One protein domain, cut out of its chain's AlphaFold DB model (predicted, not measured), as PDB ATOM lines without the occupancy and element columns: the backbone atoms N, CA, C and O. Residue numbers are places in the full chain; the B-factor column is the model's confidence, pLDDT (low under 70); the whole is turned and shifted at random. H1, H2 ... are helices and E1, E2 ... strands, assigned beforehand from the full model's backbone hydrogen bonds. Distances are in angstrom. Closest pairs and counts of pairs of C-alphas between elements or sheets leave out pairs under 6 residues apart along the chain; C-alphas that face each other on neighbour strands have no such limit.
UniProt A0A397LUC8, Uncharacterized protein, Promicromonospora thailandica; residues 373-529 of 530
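What this domain is: This is residues 373 to 529 of the 530 residues of an uncharacterized protein of Promicromonospora thailandica (UniProt A0A397LUC8). A small three-stranded sheet, E1 E2 E3, has one face covered by the crossing helices H1 and H4, while H2 stands up from that face over E3 at one edge. H3 packs on H2, and the helical hairpin H5 and H6 makes a separate group near the end of H4, off the sheet. The printed part has 157 residues, in the order H1 H2 H3 H4 E1 H5 H6 E2 E3; the sheet is antiparallel. The class is mixed, helices and strands, with under half of the residues in named elements. The whole is compact, with a radius of gyration of the C-alphas of 14.4 A, and rounded, spanning 39 by 37 by 31 A.

Where its parts are: Residues 373 to 390 hold no named element. H1, residues 391 to 405, begins with C-alpha 391 at (127.997, 90.595, 137.001) and is 20.9 A long. H2 is residues 409 to 419, 15.5 A long, and H3 is residues 430 to 434. H4, residues 443 to 453, is 14.8 A long. E1 is residues 467 to 470, H5 residues 482 to 490 and H6 residues 496 to 504. E2, residues 513 to 518, is 17.1 A long. E3, residues 523 to 528, is 15.2 A long and ends with C-alpha 528 at (132.892, 111.932, 148.135).

How they stand to each other: E2 is the inner strand, antiparallel to E1, with N 468 and O 517 2.8 A apart, within hydrogen-bond range. E2 and E3 are a hairpin, with N 514 and O 527 2.8 A apart, also within range. H1 and H4 on one face form two layers, helices on one face of a sheet. H1 has a height over the sheet of 9.3 A and runs slantwise to the strands; H4 has 9.2 A and runs across them. They touch at Ala 404 and Tyr 444, closest C-alphas 5.0 A apart, at a steep tilt of 46 degrees, opposite ways. H2, on the same face, touches H1 through residues 400 to 404 of H1 alone; the closest C-alphas, of Ala 403 and Leu 412, are 6.1 A apart. H2 touches H3, closest C-alphas Ile 413 and Pro 430, 4.9 A. H4 and H5 touch only at their ends, closest C-alphas Ser 453 and Glu 487, 6.9 A. The hairpin H5 and H6 touches at Val 489 and Gln 496, closest C-alphas 6.0 A apart. Every O i to N i+4 pair is within hydrogen-bond range in H1, H2, H3, H4 and H6, and 4 of 5 in H5.

The domain as a whole: The two C-alphas farthest apart, of Glu 373 and Glu 463, are 40.9 A apart. The printed part has no cut. The links H4 to E1 and E1 to H5 are long. The mean pLDDT of the printed part is 94.4, and no printed residue is under 70.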
ATOM      1  N   GLU A 373     137.852 119.881 126.764       82.12
ATOM      2  CA  GLU A 373     137.048 120.277 127.915       82.12
ATOM      3  C   GLU A 373     136.675 119.106 128.840       82.12
ATOM      4  O   GLU A 373     136.144 119.330 129.925       82.12
ATOM      5  N   CYS A 374     136.968 117.865 128.452       90.94
ATOM      6  CA  CYS A 374     136.685 116.669 129.241       90.94
ATOM      7  C   CYS A 374     137.943 116.173 129.962       90.94
ATOM      8  O   CYS A 374     138.990 115.968 129.348       90.94
ATOM      9  N   SER A 375     137.861 115.936 131.276       94.12
ATOM     10  CA  SER A 375     139.042 115.524 132.052       94.12
ATOM     11  C   SER A 375     139.521 114.093 131.773       94.12
ATOM     12  O   SER A 375     140.656 113.768 132.126       94.12
ATOM     13  N   ALA A 376     138.691 113.248 131.151       93.12
ATOM     14  CA  ALA A 376     139.053 111.882 130.763       93.12
ATOM     15  C   ALA A 376     139.785 111.791 129.412       93.12
ATOM     16  O   ALA A 376     140.289 110.723 129.068       93.12
ATOM     17  N   THR A 377     139.897 112.888 128.659       89.44
ATOM     18  CA  THR A 377     140.597 112.890 127.369       89.44
ATOM     19  C   THR A 377     142.054 112.442 127.528       89.44
ATOM     20  O   THR A 377     142.831 113.040 128.274       89.44
ATOM     21  N   GLY A 378     142.438 111.384 126.806       85.31
ATOM     22  CA  GLY A 378     143.782 110.793 126.853       85.31
ATOM     23  C   GLY A 378     144.032 109.849 128.034       85.31
ATOM     24  O   GLY A 378     145.169 109.428 128.245       85.31
ATOM     25  N   VAL A 379     142.999 109.525 128.813       88.69
ATOM     26  CA  VAL A 379     143.038 108.457 129.812       88.69
ATOM     27  C   VAL A 379     142.652 107.157 129.098       88.69
ATOM     28  O   VAL A 379     141.615 107.099 128.451       88.69
ATOM     29  N   GLU A 380     143.479 106.114 129.206       87.19
ATOM     30  CA  GLU A 380     143.242 104.800 128.572       87.19
ATOM     31  C   GLU A 380     143.080 103.665 129.612       87.19
ATOM     32  O   GLU A 380     143.838 102.694 129.586       87.19
ATOM     33  N   PRO A 381     142.167 103.764 130.595       82.12
ATOM     34  CA  PRO A 381     141.908 102.667 131.509       82.12
ATOM     35  C   PRO A 381     140.967 101.651 130.850       82.12
ATOM     36  O   PRO A 381     140.110 101.997 130.041       82.12
ATOM     37  N   THR A 382     141.113 100.384 131.217       84.19
ATOM     38  CA  THR A 382     140.243  99.294 130.758       84.19
ATOM     39  C   THR A 382     139.544  98.708 131.968       84.19
ATOM     40  O   THR A 382     140.193  98.520 132.997       84.19
ATOM     41  N   TYR A 383     138.249  98.407 131.864       87.62
ATOM     42  CA  TYR A 383     137.541  97.755 132.960       87.62
ATOM     43  C   TYR A 383     138.184  96.387 133.259       87.62
ATOM     44  O   TYR A 383     138.288  95.546 132.361       87.62
ATOM     45  N   PRO A 384     138.667  96.129 134.488       86.31
ATOM     46  CA  PRO A 384     139.269  94.843 134.800       86.31
ATOM     47  C   PRO A 384     138.187  93.758 134.873       86.31
ATOM     48  O   PRO A 384     137.152  93.946 135.507       86.31
ATOM     49  N   ALA A 385     138.442  92.584 134.283       77.38
ATOM     50  CA  ALA A 385     137.487  91.466 134.277       77.38
ATOM     51  C   ALA A 385     137.094  90.981 135.693       77.38
ATOM     52  O   ALA A 385     136.023  90.416 135.887       77.38
ATOM     53  N   ASP A 386     137.953  91.208 136.692       89.75
ATOM     54  CA  ASP A 386     137.697  90.954 138.115       89.75
ATOM     55  C   ASP A 386     137.349  92.236 138.901       89.75
ATOM     56  O   ASP A 386     137.482  92.287 140.126       89.75
ATOM     57  N   GLY A 387     136.909  93.285 138.199       87.19
ATOM     58  CA  GLY A 387     136.625  94.612 138.740       87.19
ATOM     59  C   GLY A 387     135.416  94.680 139.665       87.19
ATOM     60  O   GLY A 387     135.359  95.572 140.513       87.19
ATOM     61  N   SER A 388     134.485  93.726 139.561       96.38
ATOM     62  CA  SER A 388     133.273  93.629 140.384       96.38
ATOM     63  C   SER A 388     133.058  92.205 140.910       96.38
ATOM     64  O   SER A 388     133.234  91.246 140.163       96.38
ATOM     65  N   PRO A 389     132.563  92.032 142.151       96.88
ATOM     66  CA  PRO A 389     132.061  90.752 142.643       96.88
ATOM     67  C   PRO A 389     130.637  90.409 142.149       96.88
ATOM     68  O   PRO A 389     130.116  89.360 142.525       96.88
ATOM     69  N   SER A 390     129.988  91.280 141.363       96.62
ATOM     70  CA  SER A 390     128.663  91.057 140.760       96.62
ATOM     71  C   SER A 390     128.667  91.376 139.266       96.62
ATOM     72  O   SER A 390     129.085  92.467 138.876       96.62
ATOM     73  N   GLU A 391     128.129  90.463 138.458       93.62
ATOM     74  CA  GLU A 391     127.997  90.595 137.001       93.62
ATOM     75  C   GLU A 391     127.149  91.810 136.602       93.62
ATOM     76  O   GLU A 391     127.605  92.650 135.834       93.62
ATOM     77  N   GLY A 392     125.963  91.987 137.197       92.19
ATOM     78  CA  GLY A 392     125.108  93.137 136.878       92.19
ATOM     79  C   GLY A 392     125.751  94.480 137.243       92.19
ATOM     80  O   GLY A 392     125.592  95.462 136.522       92.19
ATOM     81  N   ALA A 393     126.538  94.521 138.324       96.56
ATOM     82  CA  ALA A 393     127.299  95.715 138.683       96.56
ATOM     83  C   ALA A 393     128.517  95.938 137.766       96.56
ATOM     84  O   ALA A 393     128.864  97.091 137.531       96.56
ATOM     85  N   ALA A 394     129.140  94.872 137.240       95.06
ATOM     86  CA  ALA A 394     130.223  94.975 136.258       95.06
ATOM     87  C   ALA A 394     129.734  95.592 134.946       95.06
ATOM     88  O   ALA A 394     130.303  96.586 134.514       95.06
ATOM     89  N   VAL A 395     128.634  95.081 134.383       90.19
ATOM     90  CA  VAL A 395     128.048  95.600 133.133       90.19
ATOM     91  C   VAL A 395     127.724  97.094 133.246       90.19
ATOM     92  O   VAL A 395     128.039  97.888 132.359       90.19
ATOM     93  N   ALA A 396     127.126  97.507 134.367       95.25
ATOM     94  CA  ALA A 396     126.823  98.914 134.607       95.25
ATOM     95  C   ALA A 396     128.090  99.763 134.817       95.25
ATOM     96  O   ALA A 396     128.156 100.889 134.328       95.25
ATOM     97  N   ALA A 397     129.096  99.244 135.527       97.12
ATOM     98  CA  ALA A 397     130.372  99.928 135.717       97.12
ATOM     99  C   ALA A 397     131.114 100.145 134.390       97.12
ATOM    100  O   ALA A 397     131.606 101.242 134.147       97.12
ATOM    101  N   GLU A 398     131.151  99.132 133.530       94.38
ATOM    102  CA  GLU A 398     131.730  99.212 132.188       94.38
ATOM    103  C   GLU A 398     131.001 100.261 131.339       94.38
ATOM    104  O   GLU A 398     131.632 101.181 130.830       94.38
ATOM    105  N   SER A 399     129.663 100.251 131.339       91.38
ATOM    106  CA  SER A 399     128.855 101.261 130.632       91.38
ATOM    107  C   SER A 399     129.141 102.700 131.098       91.38
ATOM    108  O   SER A 399     129.197 103.629 130.293       91.38
ATOM    109  N   ILE A 400     129.316 102.912 132.411       96.94
ATOM    110  CA  ILE A 400     129.647 104.230 132.979       96.94
ATOM    111  C   ILE A 400     131.083 104.630 132.622       96.94
ATOM    112  O   ILE A 400     131.331 105.799 132.321       96.94
ATOM    113  N   LEU A 401     132.025 103.682 132.665       95.94
ATOM    114  CA  LEU A 401     133.416 103.904 132.286       95.94
ATOM    115  C   LEU A 401     133.520 104.325 130.820       95.94
ATOM    116  O   LEU A 401     134.120 105.360 130.537       95.94
ATOM    117  N   ASP A 402     132.889 103.583 129.914       90.12
ATOM    118  CA  ASP A 402     132.911 103.858 128.478       90.12
ATOM    119  C   ASP A 402     132.318 105.231 128.164       90.12
ATOM    120  O   ASP A 402     132.929 106.028 127.448       90.12
ATOM    121  N   ALA A 403     131.178 105.568 128.775       92.81
ATOM    122  CA  ALA A 403     130.573 106.887 128.629       92.81
ATOM    123  C   ALA A 403     131.484 108.005 129.170       92.81
ATOM    124  O   ALA A 403     131.582 109.074 128.565       92.81
ATOM    125  N   ALA A 404     132.189 107.768 130.282       94.88
ATOM    126  CA  ALA A 404     133.137 108.733 130.831       94.88
ATOM    127  C   ALA A 404     134.372 108.921 129.931       94.88
ATOM    128  O   ALA A 404     134.798 110.055 129.715       94.88
ATOM    129  N   LEU A 405     134.930 107.845 129.373       92.38
ATOM    130  CA  LEU A 405     136.083 107.904 128.467       92.38
ATOM    131  C   LEU A 405     135.741 108.533 127.115       92.38
ATOM    132  O   LEU A 405     136.546 109.280 126.564       92.38
ATOM    133  N   ALA A 406     134.531 108.281 126.612       89.12
ATOM    134  CA  ALA A 406     134.005 108.899 125.399       89.12
ATOM    135  C   ALA A 406     133.532 110.348 125.611       89.12
ATOM    136  O   ALA A 406     133.119 111.000 124.652       89.12
ATOM    137  N   CYS A 407     133.563 110.848 126.852       92.19
ATOM    138  CA  CYS A 407     133.020 112.151 127.227       92.19
ATOM    139  C   CYS A 407     131.542 112.315 126.815       92.19
ATOM    140  O   CYS A 407     131.096 113.414 126.478       92.19
ATOM    141  N   ASP A 408     130.778 111.216 126.842       90.38
ATOM    142  CA  ASP A 408     129.365 111.177 126.466       90.38
ATOM    143  C   ASP A 408     128.497 111.647 127.639       90.38
ATOM    144  O   ASP A 408     127.948 110.866 128.427       90.38
ATOM    145  N   THR A 409     128.399 112.972 127.754       92.81
ATOM    146  CA  THR A 409     127.582 113.661 128.755       92.81
ATOM    147  C   THR A 409     126.140 113.166 128.758       92.81
ATOM    148  O   THR A 409     125.581 112.929 129.828       92.81
ATOM    149  N   ASP A 410     125.540 112.974 127.582       88.88
ATOM    150  CA  ASP A 410     124.137 112.582 127.468       88.88
ATOM    151  C   ASP A 410     123.913 111.161 127.993       88.88
ATOM    152  O   ASP A 410     122.944 110.918 128.714       88.88
ATOM    153  N   THR A 411     124.824 110.234 127.693       89.69
ATOM    154  CA  THR A 411     124.743 108.853 128.190       89.69
ATOM    155  C   THR A 411     124.934 108.789 129.705       89.69
ATOM    156  O   THR A 411     124.142 108.136 130.385       89.69
ATOM    157  N   LEU A 412     125.900 109.520 130.277       95.62
ATOM    158  CA  LEU A 412     126.046 109.600 131.739       95.62
ATOM    159  C   LEU A 412     124.809 110.215 132.412       95.62
ATOM    160  O   LEU A 412     124.366 109.721 133.451       95.62
ATOM    161  N   ILE A 413     124.225 111.260 131.814       95.44
ATOM    162  CA  ILE A 413     122.976 111.872 132.287       95.44
ATOM    163  C   ILE A 413     121.837 110.852 132.268       95.44
ATOM    164  O   ILE A 413     121.126 110.732 133.268       95.44
ATOM    165  N   ALA A 414     121.673 110.110 131.169       91.38
ATOM    166  CA  ALA A 414     120.624 109.108 131.012       91.38
ATOM    167  C   ALA A 414     120.779 107.958 132.019       91.38
ATOM    168  O   ALA A 414     119.851 107.696 132.785       91.38
ATOM    169  N   LEU A 415     121.970 107.353 132.104       94.81
ATOM    170  CA  LEU A 415     122.286 106.289 133.067       94.81
ATOM    171  C   LEU A 415     121.997 106.734 134.506       94.81
ATOM    172  O   LEU A 415     121.381 106.000 135.292       94.81
ATOM    173  N   ALA A 416     122.407 107.959 134.850       97.31
ATOM    174  CA  ALA A 416     122.187 108.507 136.174       97.31
ATOM    175  C   ALA A 416     120.701 108.782 136.455       97.31
ATOM    176  O   ALA A 416     120.221 108.464 137.548       97.31
ATOM    177  N   ALA A 417     119.969 109.350 135.492       94.88
ATOM    178  CA  ALA A 417     118.553 109.685 135.619       94.88
ATOM    179  C   ALA A 417     117.665 108.437 135.732       94.88
ATOM    180  O   ALA A 417     116.813 108.379 136.628       94.88
ATOM    181  N   ASP A 418     117.901 107.426 134.895       93.62
ATOM    182  CA  ASP A 418     117.155 106.164 134.897       93.62
ATOM    183  C   ASP A 418     117.342 105.407 136.214       93.62
ATOM    184  O   ASP A 418     116.375 104.919 136.810       93.62
ATOM    185  N   SER A 419     118.572 105.410 136.738       95.94
ATOM    186  CA  SER A 419     118.890 104.803 138.035       95.94
ATOM    187  C   SER A 419     118.469 105.660 139.238       95.94
ATOM    188  O   SER A 419     118.486 105.176 140.371       95.94
ATOM    189  N   ARG A 420     118.059 106.920 139.018       96.62
ATOM    190  CA  ARG A 420     117.837 107.940 140.065       96.62
ATOM    191  C   ARG A 420     119.044 108.082 140.996       96.62
ATOM    192  O   ARG A 420     118.897 108.115 142.218       96.62
ATOM    193  N   THR A 421     120.219 108.149 140.386       97.06
ATOM    194  CA  THR A 421     121.512 108.205 141.068       97.06
ATOM    195  C   THR A 421     121.607 109.448 141.946       97.06
ATOM    196  O   THR A 421     121.298 110.559 141.510       97.06
ATOM    197  N   GLU A 422     122.080 109.278 143.176       96.69
ATOM    198  CA  GLU A 422     122.450 110.393 144.038       96.69
ATOM    199  C   GLU A 422     123.839 110.921 143.649       96.69
ATOM    200  O   GLU A 422     124.861 110.271 143.873       96.69
ATOM    201  N   LEU A 423     123.884 112.114 143.055       95.94
ATOM    202  CA  LEU A 423     125.121 112.742 142.593       95.94
ATOM    203  C   LEU A 423     125.534 113.850 143.557       95.94
ATOM    204  O   LEU A 423     124.727 114.720 143.891       95.94
ATOM    205  N   MET A 424     126.789 113.816 144.011       92.19
ATOM    206  CA  MET A 424     127.367 114.820 144.911       92.19
ATOM    207  C   MET A 424     126.478 115.075 146.143       92.19
ATOM    208  O   MET A 424     126.110 116.215 146.429       92.19
ATOM    209  N   PHE A 425     126.071 114.008 146.842       87.56
ATOM    210  CA  PHE A 425     125.142 114.064 147.987       87.56
ATOM    211  C   PHE A 425     123.778 114.700 147.659       87.56
ATOM    212  O   PHE A 425     123.199 115.452 148.449       87.56
ATOM    213  N   GLY A 426     123.298 114.487 146.431       87.00
ATOM    214  CA  GLY A 426     122.027 115.017 145.936       87.00
ATOM    215  C   GLY A 426     122.013 116.535 145.741       87.00
ATOM    216  O   GLY A 426     120.936 117.125 145.617       87.00
ATOM    217  N   THR A 427     123.179 117.184 145.744       89.56
ATOM    218  CA  THR A 427     123.283 118.641 145.565       89.56
ATOM    219  C   THR A 427     123.250 119.071 144.101       89.56
ATOM    220  O   THR A 427     122.986 120.243 143.822       89.56
ATOM    221  N   GLU A 428     123.450 118.130 143.178       94.00
ATOM    222  CA  GLU A 428     123.499 118.376 141.739       94.00
ATOM    223  C   GLU A 428     122.540 117.455 140.979       94.00
ATOM    224  O   GLU A 428     122.329 116.299 141.350       94.00
ATOM    225  N   THR A 429     121.945 117.969 139.901       95.94
ATOM    226  CA  THR A 429     121.241 117.128 138.921       95.94
ATOM    227  C   THR A 429     122.246 116.429 138.000       95.94
ATOM    228  O   THR A 429     123.372 116.914 137.882       95.94
ATOM    229  N   PRO A 430     121.877 115.340 137.299       96.44
ATOM    230  CA  PRO A 430     122.759 114.714 136.311       96.44
ATOM    231  C   PRO A 430     123.329 115.698 135.283       96.44
ATOM    232  O   PRO A 430     124.522 115.665 134.994       96.44
ATOM    233  N   GLU A 431     122.520 116.642 134.801       94.25
ATOM    234  CA  GLU A 431     122.959 117.654 133.836       94.25
ATOM    235  C   GLU A 431     123.993 118.612 134.432       94.25
ATOM    236  O   GLU A 431     124.895 119.057 133.734       94.25
ATOM    237  N   GLN A 432     123.880 118.939 135.722       94.19
ATOM    238  CA  GLN A 432     124.878 119.751 136.422       94.19
ATOM    239  C   GLN A 432     126.142 118.945 136.722       94.19
ATOM    240  O   GLN A 432     127.245 119.477 136.606       94.19
ATOM    241  N   ALA A 433     125.974 117.672 137.085       95.44
ATOM    242  CA  ALA A 433     127.049 116.755 137.419       95.44
ATOM    243  C   ALA A 433     127.956 116.481 136.212       95.44
ATOM    244  O   ALA A 433     129.175 116.480 136.347       95.44
ATOM    245  N   PHE A 434     127.388 116.302 135.024       95.19
ATOM    246  CA  PHE A 434     128.151 115.887 133.845       95.19
ATOM    247  C   PHE A 434     128.309 116.981 132.789       95.19
ATOM    248  O   PHE A 434     128.836 116.704 131.717       95.19
ATOM    249  N   ALA A 435     127.915 118.224 133.081       92.19
ATOM    250  CA  ALA A 435     128.129 119.346 132.173       92.19
ATOM    251  C   ALA A 435     129.597 119.463 131.732       92.19
ATOM    252  O   ALA A 435     130.512 119.379 132.555       92.19
ATOM    253  N   LEU A 436     129.792 119.727 130.438       89.94
ATOM    254  CA  LEU A 436     131.062 120.169 129.875       89.94
ATOM    255  C   LEU A 436     131.051 121.705 129.675       89.94
ATOM    256  O   LEU A 436     129.990 122.264 129.361       89.94
ATOM    257  N   PRO A 437     132.185 122.406 129.872       89.75
ATOM    258  CA  PRO A 437     133.484 121.869 130.269       89.75
ATOM    259  C   PRO A 437     133.500 121.273 131.669       89.75
ATOM    260  O   PRO A 437     132.822 121.769 132.570       89.75
ATOM    261  N   ASP A 438     134.295 120.214 131.835       89.00
ATOM    262  CA  ASP A 438     134.505 119.610 133.140       89.00
ATOM    263  C   ASP A 438     135.107 120.650 134.090       89.00
ATOM    264  O   ASP A 438     135.856 121.559 133.717       89.00
ATOM    265  N   THR A 439     134.722 120.534 135.349       87.75
ATOM    266  CA  THR A 439     135.135 121.462 136.396       87.75
ATOM    267  C   THR A 439     136.474 121.031 136.988       87.75
ATOM    268  O   THR A 439     136.991 119.950 136.705       87.75
ATOM    269  N   ASP A 440     136.998 121.823 137.925       87.06
ATOM    270  CA  ASP A 440     138.184 121.453 138.711       87.06
ATOM    271  C   ASP A 440     138.021 120.119 139.469       87.06
ATOM    272  O   ASP A 440     139.009 119.550 139.934       87.06
ATOM    273  N   THR A 441     136.790 119.600 139.586       88.00
ATOM    274  CA  THR A 441     136.519 118.293 140.196       88.00
ATOM    275  C   THR A 441     136.853 117.098 139.298       88.00
ATOM    276  O   THR A 441     136.888 115.990 139.819       88.00
ATOM    277  N   GLN A 442     137.156 117.301 138.006       93.69
ATOM    278  CA  GLN A 442     137.620 116.264 137.065       93.69
ATOM    279  C   GLN A 442     136.750 114.994 137.088       93.69
ATOM    280  O   GLN A 442     137.234 113.881 137.307       93.69
ATOM    281  N   ARG A 443     135.434 115.154 136.928       95.00
ATOM    282  CA  ARG A 443     134.455 114.090 137.211       95.00
ATOM    283  C   ARG A 443     134.598 112.903 136.278       95.00
ATOM    284  O   ARG A 443     134.496 111.771 136.743       95.00
ATOM    285  N   TYR A 444     134.856 113.173 135.003       96.25
ATOM    286  CA  TYR A 444     135.039 112.149 133.981       96.25
ATOM    287  C   TYR A 444     136.290 111.316 134.271       96.25
ATOM    288  O   TYR A 444     136.223 110.091 134.339       96.25
ATOM    289  N   ARG A 445     137.417 111.975 134.561       95.69
ATOM    290  CA  ARG A 445     138.654 111.304 134.970       95.69
ATOM    291  C   ARG A 445     138.490 110.498 136.250       95.69
ATOM    292  O   ARG A 445     139.028 109.400 136.337       95.69
ATOM    293  N   ASN A 446     137.776 111.028 137.241       96.88
ATOM    294  CA  ASN A 446     137.555 110.332 138.507       96.88
ATOM    295  C   ASN A 446     136.706 109.073 138.317       96.88
ATOM    296  O   ASN A 446     137.063 108.037 138.869       96.88
ATOM    297  N   LEU A 447     135.632 109.127 137.519       97.50
ATOM    298  CA  LEU A 447     134.868 107.930 137.146       97.50
ATOM    299  C   LEU A 447     135.763 106.911 136.437       97.50
ATOM    300  O   LEU A 447     135.776 105.741 136.817       97.50
ATOM    301  N   ALA A 448     136.563 107.376 135.475       97.06
ATOM    302  CA  ALA A 448     137.473 106.527 134.726       97.06
ATOM    303  C   ALA A 448     138.521 105.840 135.616       97.06
ATOM    304  O   ALA A 448     138.740 104.634 135.517       97.06
ATOM    305  N   ALA A 449     139.126 106.590 136.538       96.50
ATOM    306  CA  ALA A 449     140.101 106.080 137.494       96.50
ATOM    307  C   ALA A 449     139.470 105.121 138.517       96.50
ATOM    308  O   ALA A 449     140.050 104.081 138.822       96.50
ATOM    309  N   LEU A 450     138.280 105.438 139.036       97.12
ATOM    310  CA  LEU A 450     137.576 104.583 139.991       97.12
ATOM    311  C   LEU A 450     137.222 103.232 139.374       97.12
ATOM    312  O   LEU A 450     137.530 102.196 139.956       97.12
ATOM    313  N   LEU A 451     136.581 103.235 138.207       97.69
ATOM    314  CA  LEU A 451     136.025 102.020 137.612       97.69
ATOM    315  C   LEU A 451     137.062 101.214 136.826       97.69
ATOM    316  O   LEU A 451     137.009  99.989 136.843       97.69
ATOM    317  N   GLY A 452     138.010 101.880 136.166       96.81
ATOM    318  CA  GLY A 452     139.020 101.219 135.339       96.81
ATOM    319  C   GLY A 452     140.328 100.879 136.060       96.81
ATOM    320  O   GLY A 452     141.097 100.065 135.558       96.81
ATOM    321  N   SER A 453     140.591 101.461 137.239       96.56
ATOM    322  CA  SER A 453     141.869 101.269 137.952       96.56
ATOM    323  C   SER A 453     141.726 100.819 139.409       96.56
ATOM    324  O   SER A 453     142.734 100.693 140.104       96.56
ATOM    325  N   THR A 454     140.511 100.553 139.898       97.56
ATOM    326  CA  THR A 454     140.288 100.016 141.253       97.56
ATOM    327  C   THR A 454     139.281  98.871 141.240       97.56
ATOM    328  O   THR A 454     138.553  98.682 140.266       97.56
ATOM    329  N   ARG A 455     139.226  98.086 142.320       98.19
ATOM    330  CA  ARG A 455     138.253  96.992 142.455       98.19
ATOM    331  C   ARG A 455     137.072  97.374 143.337       98.19
ATOM    332  O   ARG A 455     137.226  98.110 144.313       98.19
ATOM    333  N   GLY A 456     135.911  96.802 143.032       98.06
ATOM    334  CA  GLY A 456     134.686  96.949 143.803       98.06
ATOM    335  C   GLY A 456     134.588  95.940 144.947       98.06
ATOM    336  O   GLY A 456     135.117  94.831 144.869       98.06
ATOM    337  N   ALA A 457     133.877  96.299 146.015       98.31
ATOM    338  CA  ALA A 457     133.532  95.383 147.106       98.31
ATOM    339  C   ALA A 457     132.113  95.626 147.629       98.31
ATOM    340  O   ALA A 457     131.575  96.725 147.512       98.31
ATOM    341  N   PHE A 458     131.491  94.608 148.231       97.88
ATOM    342  CA  PHE A 458     130.164  94.762 148.828       97.88
ATOM    343  C   PHE A 458     130.207  95.685 150.054       97.88
ATOM    344  O   PHE A 458     130.946  95.435 151.001       97.88
ATOM    345  N   ALA A 459     129.355  96.713 150.074       94.88
ATOM    346  CA  ALA A 459     129.256  97.689 151.166       94.88
ATOM    347  C   ALA A 459     127.924  97.616 151.941       94.88
ATOM    348  O   ALA A 459     127.550  98.553 152.645       94.88
ATOM    349  N   GLY A 460     127.190  96.504 151.816       92.00
ATOM    350  CA  GLY A 460     125.882  96.290 152.448       92.00
ATOM    351  C   GLY A 460     124.703  96.493 151.491       92.00
ATOM    352  O   GLY A 460     124.843  96.334 150.282       92.00
ATOM    353  N   GLY A 461     123.526  96.814 152.034       91.38
ATOM    354  CA  GLY A 461     122.250  96.850 151.304       91.38
ATOM    355  C   GLY A 461     121.375  95.609 151.554       91.38
ATOM    356  O   GLY A 461     121.751  94.757 152.360       91.38
ATOM    357  N   PRO A 462     120.189  95.522 150.922       91.56
ATOM    358  CA  PRO A 462     119.334  94.333 150.970       91.56
ATOM    359  C   PRO A 462     120.089  93.079 150.508       91.56
ATOM    360  O   PRO A 462     120.891  93.168 149.584       91.56
ATOM    361  N   GLU A 463     119.836  91.921 151.128       92.38
ATOM    362  CA  GLU A 463     120.535  90.663 150.794       92.38
ATOM    363  C   GLU A 463     120.337  90.227 149.336       92.38
ATOM    364  O   GLU A 463     121.197  89.554 148.781       92.38
ATOM    365  N   ASP A 464     119.221  90.617 148.725       92.06
ATOM    366  CA  ASP A 464     118.852  90.327 147.340       92.06
ATOM    367  C   ASP A 464     119.312  91.399 146.339       92.06
ATOM    368  O   ASP A 464     119.115  91.229 145.136       92.06
ATOM    369  N   ASN A 465     119.887  92.512 146.811       95.19
ATOM    370  CA  ASN A 465     120.409  93.573 145.952       95.19
ATOM    371  C   ASN A 465     121.414  94.474 146.694       95.19
ATOM    372  O   ASN A 465     121.148  95.658 146.978       95.19
ATOM    373  N   ARG A 466     122.569  93.911 147.044       97.56
ATOM    374  CA  ARG A 466     123.647  94.611 147.752       97.56
ATOM    375  C   ARG A 466     124.273  95.685 146.865       97.56
ATOM    376  O   ARG A 466     124.171  95.649 145.644       97.56
ATOM    377  N   THR A 467     124.910  96.672 147.483       98.12
ATOM    378  CA  THR A 467     125.708  97.681 146.776       98.12
ATOM    379  C   THR A 467     127.150  97.198 146.673       98.12
ATOM    380  O   THR A 467     127.762  96.879 147.695       98.12
ATOM    381  N   VAL A 468     127.704  97.199 145.466       98.44
ATOM    382  CA  VAL A 468     129.142  97.143 145.201       98.44
ATOM    383  C   VAL A 468     129.681  98.573 145.147       98.44
ATOM    384  O   VAL A 468     129.089  99.433 144.497       98.44
ATOM    385  N   VAL A 469     130.777  98.841 145.855       98.38
ATOM    386  CA  VAL A 469     131.386 100.171 145.974       98.38
ATOM    387  C   VAL A 469     132.817 100.154 145.470       98.38
ATOM    388  O   VAL A 469     133.601  99.295 145.880       98.38
ATOM    389  N   TRP A 470     133.147 101.142 144.639       98.44
ATOM    390  CA  TRP A 470     134.507 101.468 144.223       98.44
ATOM    391  C   TRP A 470     134.949 102.792 144.860       98.44
ATOM    392  O   TRP A 470     134.144 103.728 144.906       98.44
ATOM    393  N   PRO A 471     136.206 102.896 145.326       98.31
ATOM    394  CA  PRO A 471     137.173 101.807 145.449       98.31
ATOM    395  C   PRO A 471     136.854 100.937 146.673       98.31
ATOM    396  O   PRO A 471     136.298 101.423 147.659       98.31
ATOM    397  N   ARG A 472     137.246  99.657 146.665       98.06
ATOM    398  CA  ARG A 472     136.955  98.732 147.779       98.06
ATOM    399  C   ARG A 472     137.455  99.221 149.138       98.06
ATOM    400  O   ARG A 472     136.830  98.895 150.144       98.06
ATOM    401  N   VAL A 473     138.512 100.043 149.183       98.12
ATOM    402  CA  VAL A 473     139.037 100.664 150.419       98.12
ATOM    403  C   VAL A 473     138.003 101.525 151.158       98.12
ATOM    404  O   VAL A 473     138.102 101.688 152.370       98.12
ATOM    405  N   ALA A 474     136.965 102.010 150.465       97.62
ATOM    406  CA  ALA A 474     135.844 102.725 151.075       97.62
ATOM    407  C   ALA A 474     134.915 101.820 151.912       97.62
ATOM    408  O   ALA A 474     133.999 102.306 152.573       97.62
ATOM    409  N   THR A 475     135.119 100.499 151.891       97.19
ATOM    410  CA  THR A 475     134.328  99.542 152.674       97.19
ATOM    411  C   THR A 475     135.030  99.158 153.984       97.19
ATOM    412  O   THR A 475     136.263  99.099 154.036       97.19
ATOM    413  N   PRO A 476     134.283  98.816 155.055       95.69
ATOM    414  CA  PRO A 476     134.883  98.421 156.331       95.69
ATOM    415  C   PRO A 476     135.819  97.209 156.246       95.69
ATOM    416  O   PRO A 476     136.760  97.124 157.028       95.69
ATOM    417  N   GLU A 477     135.566  96.279 155.320       97.19
ATOM    418  CA  GLU A 477     136.367  95.060 155.141       97.19
ATOM    419  C   GLU A 477     137.778  95.357 154.618       97.19
ATOM    420  O   GLU A 477     138.739  94.714 155.034       97.19
ATOM    421  N   PHE A 478     137.916  96.359 153.745       97.62
ATOM    422  CA  PHE A 478     139.184  96.690 153.094       97.62
ATOM    423  C   PHE A 478     139.833  97.973 153.629       97.62
ATOM    424  O   PHE A 478     140.897  98.346 153.137       97.62
ATOM    425  N   ARG A 479     139.264  98.619 154.661       96.62
ATOM    426  CA  ARG A 479     139.799  99.876 155.224       96.62
ATOM    427  C   ARG A 479     141.250  99.772 155.705       96.62
ATOM    428  O   ARG A 479     141.984 100.754 155.659       96.62
ATOM    429  N   ASP A 480     141.661  98.587 156.156       96.75
ATOM    430  CA  ASP A 480     143.005  98.329 156.685       96.75
ATOM    431  C   ASP A 480     143.930  97.648 155.659       96.75
ATOM    432  O   ASP A 480     145.084  97.357 155.976       96.75
ATOM    433  N   SER A 481     143.451  97.399 154.432       98.12
ATOM    434  CA  SER A 481     144.186  96.672 153.390       98.12
ATOM    435  C   SER A 481     145.195  97.563 152.666       98.12
ATOM    436  O   SER A 481     144.806  98.488 151.956       98.12
ATOM    437  N   ASP A 482     146.489  97.243 152.785       98.06
ATOM    438  CA  ASP A 482     147.573  97.923 152.053       98.06
ATOM    439  C   ASP A 482     147.317  97.944 150.540       98.06
ATOM    440  O   ASP A 482     147.488  98.967 149.886       98.06
ATOM    441  N   GLU A 483     146.863  96.815 149.995       98.06
ATOM    442  CA  GLU A 483     146.599  96.642 148.565       98.06
ATOM    443  C   GLU A 483     145.467  97.557 148.088       98.06
ATOM    444  O   GLU A 483     145.580  98.181 147.040       98.06
ATOM    445  N   ALA A 484     144.392  97.681 148.875       98.00
ATOM    446  CA  ALA A 484     143.254  98.526 148.518       98.00
ATOM    447  C   ALA A 484     143.602 100.025 148.578       98.00
ATOM    448  O   ALA A 484     143.114 100.807 147.764       98.00
ATOM    449  N   TRP A 485     144.470 100.429 149.511       98.44
ATOM    450  CA  TRP A 485     145.022 101.786 149.537       98.44
ATOM    451  C   TRP A 485     145.976 102.044 148.369       98.44
ATOM    452  O   TRP A 485     145.967 103.135 147.804       98.44
ATOM    453  N   GLN A 486     146.778 101.054 147.975       98.31
ATOM    454  CA  GLN A 486     147.670 101.207 146.831       98.31
ATOM    455  C   GLN A 486     146.892 101.358 145.516       98.31
ATOM    456  O   GLN A 486     147.275 102.188 144.701       98.31
ATOM    457  N   GLU A 487     145.766 100.654 145.339       97.44
ATOM    458  CA  GLU A 487     144.888 100.815 144.165       97.44
ATOM    459  C   GLU A 487     144.473 102.279 143.949       97.44
ATOM    460  O   GLU A 487     144.575 102.792 142.837       97.44
ATOM    461  N   VAL A 488     144.060 102.993 145.004       97.75
ATOM    462  CA  VAL A 488     143.644 104.403 144.866       97.75
ATOM    463  C   VAL A 488     144.816 105.351 144.601       97.75
ATOM    464  O   VAL A 488     144.626 106.399 143.979       97.75
ATOM    465  N   VAL A 489     146.023 104.989 145.046       97.94
ATOM    466  CA  VAL A 489     147.254 105.737 144.753       97.94
ATOM    467  C   VAL A 489     147.693 105.516 143.307       97.94
ATOM    468  O   VAL A 489     147.982 106.480 142.600       97.94
ATOM    469  N   ASP A 490     147.686 104.267 142.846       96.38
ATOM    470  CA  ASP A 490     148.056 103.889 141.480       96.38
ATOM    471  C   ASP A 490     147.058 104.446 140.455       96.38
ATOM    472  O   ASP A 490     147.454 104.902 139.383       96.38
ATOM    473  N   ALA A 491     145.772 104.506 140.819       95.38
ATOM    474  CA  ALA A 491     144.730 105.173 140.042       95.38
ATOM    475  C   ALA A 491     144.889 106.707 139.996       95.38
ATOM    476  O   ALA A 491     144.202 107.381 139.227       95.38
ATOM    477  N   GLY A 492     145.776 107.283 140.818       95.50
ATOM    478  CA  GLY A 492     145.990 108.726 140.913       95.50
ATOM    479  C   GLY A 492     144.844 109.485 141.585       95.50
ATOM    480  O   GLY A 492     144.776 110.707 141.449       95.50
ATOM    481  N   ILE A 493     143.956 108.783 142.300       95.38
ATOM    482  CA  ILE A 493     142.852 109.386 143.061       95.38
ATOM    483  C   ILE A 493     143.408 110.085 144.306       95.38
ATOM    484  O   ILE A 493     142.987 111.192 144.639       95.38
ATOM    485  N   LEU A 494     144.380 109.457 144.971       97.06
ATOM    486  CA  LEU A 494     145.125 110.026 146.093       97.06
ATOM    487  C   LEU A 494     146.627 109.991 145.808       97.06
ATOM    488  O   LEU A 494     147.134 109.101 145.133       97.06
ATOM    489  N   THR A 495     147.378 110.930 146.375       97.44
ATOM    490  CA  THR A 495     148.826 110.752 146.527       97.44
ATOM    491  C   THR A 495     149.122 109.787 147.676       97.44
ATOM    492  O   THR A 495     148.300 109.618 148.577       97.44
ATOM    493  N   GLN A 496     150.327 109.205 147.710       98.12
ATOM    494  CA  GLN A 496     150.755 108.365 148.839       98.12
ATOM    495  C   GLN A 496     150.619 109.094 150.187       98.12
ATOM    496  O   GLN A 496     150.133 108.523 151.154       98.12
ATOM    497  N   GLU A 497     150.995 110.375 150.242       98.06
ATOM    498  CA  GLU A 497     150.889 111.190 151.459       98.06
ATOM    499  C   GLU A 497     149.429 111.368 151.907       98.06
ATOM    500  O   GLU A 497     149.135 111.295 153.098       98.06
ATOM    501  N   GLN A 498     148.503 111.565 150.962       97.69
ATOM    502  CA  GLN A 498     147.073 111.665 151.261       97.69
ATOM    503  C   GLN A 498     146.493 110.327 151.727       97.69
ATOM    504  O   GLN A 498     145.726 110.311 152.687       97.69
ATOM    505  N   ALA A 499     146.875 109.222 151.081       97.88
ATOM    506  CA  ALA A 499     146.466 107.878 151.475       97.88
ATOM    507  C   ALA A 499     146.936 107.547 152.899       97.88
ATOM    508  O   ALA A 499     146.128 107.157 153.739       97.88
ATOM    509  N   ASP A 500     148.211 107.795 153.213       97.81
ATOM    510  CA  ASP A 500     148.770 107.574 154.550       97.81
ATOM    511  C   ASP A 500     148.065 108.442 155.610       97.81
ATOM    512  O   ASP A 500     147.776 107.970 156.714       97.81
ATOM    513  N   ALA A 501     147.753 109.701 155.278       97.12
ATOM    514  CA  ALA A 501     147.053 110.619 156.175       97.12
ATOM    515  C   ALA A 501     145.605 110.186 156.454       97.12
ATOM    516  O   ALA A 501     145.200 110.160 157.615       97.12
ATOM    517  N   GLN A 502     144.840 109.821 155.421       97.44
ATOM    518  CA  GLN A 502     143.462 109.338 155.579       97.44
ATOM    519  C   GLN A 502     143.415 107.992 156.305       97.44
ATOM    520  O   GLN A 502     142.561 107.770 157.159       97.44
ATOM    521  N   ARG A 503     144.374 107.105 156.033       96.25
ATOM    522  CA  ARG A 503     144.482 105.816 156.718       96.25
ATOM    523  C   ARG A 503     144.782 105.955 158.208       96.25
ATOM    524  O   ARG A 503     144.292 105.161 159.005       96.25
ATOM    525  N   ALA A 504     145.587 106.948 158.589       96.12
ATOM    526  CA  ALA A 504     145.868 107.248 159.990       96.12
ATOM    527  C   ALA A 504     144.672 107.886 160.725       96.12
ATOM    528  O   ALA A 504     144.666 107.919 161.959       96.12
ATOM    529  N   ASP A 505     143.670 108.392 159.998       93.50
ATOM    530  CA  ASP A 505     142.442 108.924 160.578       93.50
ATOM    531  C   ASP A 505     141.445 107.794 160.877       93.50
ATOM    532  O   ASP A 505     140.667 107.346 160.030       93.50
ATOM    533  N   GLU A 506     141.442 107.336 162.130       90.19
ATOM    534  CA  GLU A 506     140.524 106.291 162.595       90.19
ATOM    535  C   GLU A 506     139.040 106.709 162.522       90.19
ATOM    536  O   GLU A 506     138.165 105.835 162.498       90.19
ATOM    537  N   THR A 507     138.752 108.019 162.476       92.12
ATOM    538  CA  THR A 507     137.389 108.569 162.534       92.12
ATOM    539  C   THR A 507     136.691 108.469 161.188       92.12
ATOM    540  O   THR A 507     135.578 107.950 161.131       92.12
ATOM    541  N   PHE A 508     137.339 108.954 160.128       89.19
ATOM    542  CA  PHE A 508     136.716 109.098 158.809       89.19
ATOM    543  C   PHE A 508     137.187 108.030 157.812       89.19
ATOM    544  O   PHE A 508     136.406 107.576 156.981       89.19
ATOM    545  N   GLY A 509     138.426 107.539 157.927       93.56
ATOM    546  CA  GLY A 509     138.992 106.601 156.957       93.56
ATOM    547  C   GLY A 509     139.129 107.223 155.562       93.56
ATOM    548  O   GLY A 509     139.578 108.359 155.427       93.56
ATOM    549  N   TYR A 510     138.775 106.469 154.515       97.00
ATOM    550  CA  TYR A 510     138.801 106.970 153.137       97.00
ATOM    551  C   TYR A 510     137.730 108.051 152.937       97.00
ATOM    552  O   TYR A 510     136.545 107.771 153.104       97.00
ATOM    553  N   THR A 511     138.146 109.259 152.541       96.44
ATOM    554  CA  THR A 511     137.290 110.447 152.302       96.44
ATOM    555  C   THR A 511     137.272 110.895 150.830       96.44
ATOM    556  O   THR A 511     136.874 112.011 150.500       96.44
ATOM    557  N   GLY A 512     137.774 110.051 149.920       96.06
ATOM    558  CA  GLY A 512     137.822 110.337 148.484       96.06
ATOM    559  C   GLY A 512     136.491 110.105 147.758       96.06
ATOM    560  O   GLY A 512     135.468 109.798 148.366       96.06
ATOM    561  N   MET A 513     136.507 110.233 146.427       97.19
ATOM    562  CA  MET A 513     135.343 109.920 145.589       97.19
ATOM    563  C   MET A 513     135.022 108.423 145.638       97.19
ATOM    564  O   MET A 513     135.932 107.590 145.647       97.19
ATOM    565  N   VAL A 514     133.732 108.100 145.641       97.81
ATOM    566  CA  VAL A 514     133.187 106.745 145.590       97.81
ATOM    567  C   VAL A 514     132.047 106.653 144.588       97.81
ATOM    568  O   VAL A 514     131.291 107.605 144.386       97.81
ATOM    569  N   ILE A 515     131.888 105.470 144.007       98.31
ATOM    570  CA  ILE A 515     130.719 105.096 143.213       98.31
ATOM    571  C   ILE A 515     130.108 103.816 143.778       98.31
ATOM    572  O   ILE A 515     130.821 102.866 144.100       98.31
ATOM    573  N   GLY A 516     128.784 103.810 143.929       98.06
ATOM    574  CA  GLY A 516     128.015 102.663 144.401       98.06
ATOM    575  C   GLY A 516     127.045 102.167 143.339       98.06
ATOM    576  O   GLY A 516     126.172 102.921 142.905       98.06
ATOM    577  N   ILE A 517     127.150 100.894 142.964       98.44
ATOM    578  CA  ILE A 517     126.286 100.235 141.974       98.44
ATOM    579  C   ILE A 517     125.662  99.000 142.623       98.44
ATOM    580  O   ILE A 517     126.329  98.222 143.299       98.44
ATOM    581  N   ALA A 518     124.355  98.839 142.479       98.06
ATOM    582  CA  ALA A 518     123.627  97.694 143.002       98.06
ATOM    583  C   ALA A 518     123.949  96.405 142.221       98.06
ATOM    584  O   ALA A 518     124.323  96.469 141.053       98.06
ATOM    585  N   GLU A 519     123.755  95.231 142.828       97.44
ATOM    586  CA  GLU A 519     123.992  93.935 142.170       97.44
ATOM    587  C   GLU A 519     123.232  93.785 140.844       97.44
ATOM    588  O   GLU A 519     123.763  93.187 139.915       97.44
ATOM    589  N   ASN A 520     122.040  94.373 140.734       96.19
ATOM    590  CA  ASN A 520     121.231  94.392 139.513       96.19
ATOM    591  C   ASN A 520     121.623  95.483 138.490       96.19
ATOM    592  O   ASN A 520     120.841  95.753 137.582       96.19
ATOM    593  N   GLY A 521     122.757  96.166 138.669       96.56
ATOM    594  CA  GLY A 521     123.257  97.207 137.763       96.56
ATOM    595  C   GLY A 521     122.707  98.618 137.998       96.56
ATOM    596  O   GLY A 521     123.081  99.548 137.294       96.56
ATOM    597  N   THR A 522     121.844  98.838 138.998       97.69
ATOM    598  CA  THR A 522     121.346 100.196 139.300       97.69
ATOM    599  C   THR A 522     122.456 101.076 139.888       97.69
ATOM    600  O   THR A 522     122.953 100.784 140.981       97.69
ATOM    601  N   TRP A 523     122.799 102.188 139.231       97.94
ATOM    602  CA  TRP A 523     123.746 103.181 139.752       97.94
ATOM    603  C   TRP A 523     123.111 103.955 140.919       97.94
ATOM    604  O   TRP A 523     122.147 104.694 140.750       97.94
ATOM    605  N   ARG A 524     123.592 103.732 142.148       97.19
ATOM    606  CA  ARG A 524     122.974 104.300 143.358       97.19
ATOM    607  C   ARG A 524     123.500 105.688 143.682       97.19
ATOM    608  O   ARG A 524     122.700 106.575 143.968       97.19
ATOM    609  N   TYR A 525     124.818 105.871 143.673       97.69
ATOM    610  CA  TYR A 525     125.429 107.152 144.022       97.69
ATOM    611  C   TYR A 525     126.815 107.349 143.408       97.69
ATOM    612  O   TYR A 525     127.514 106.383 143.091       97.69
ATOM    613  N   TYR A 526     127.211 108.617 143.292       97.56
ATOM    614  CA  TYR A 526     128.569 109.071 142.999       97.56
ATOM    615  C   TYR A 526     128.852 110.366 143.776       97.56
ATOM    616  O   TYR A 526     128.260 111.413 143.501       97.56
ATOM    617  N   SER A 527     129.715 110.293 144.788       96.50
ATOM    618  CA  SER A 527     130.019 111.407 145.701       96.50
ATOM    619  C   SER A 527     131.361 111.187 146.398       96.50
ATOM    620  O   SER A 527     131.938 110.110 146.297       96.50
ATOM    621  N   ALA A 528     131.860 112.184 147.129       93.88
ATOM    622  CA  ALA A 528     132.892 111.932 148.135       93.88
ATOM    623  C   ALA A 528     132.306 111.127 149.313       93.88
ATOM    624  O   ALA A 528     131.084 111.003 149.424       93.88
ATOM    625  N   THR A 529     133.151 110.574 150.178       88.94
ATOM    626  CA  THR A 529     132.746 110.054 151.494       88.94
ATOM    627  C   THR A 529     132.903 111.131 152.575       88.94
ATOM    628  O   THR A 529     133.822 111.947 152.506       88.94
TER     629      THR A 529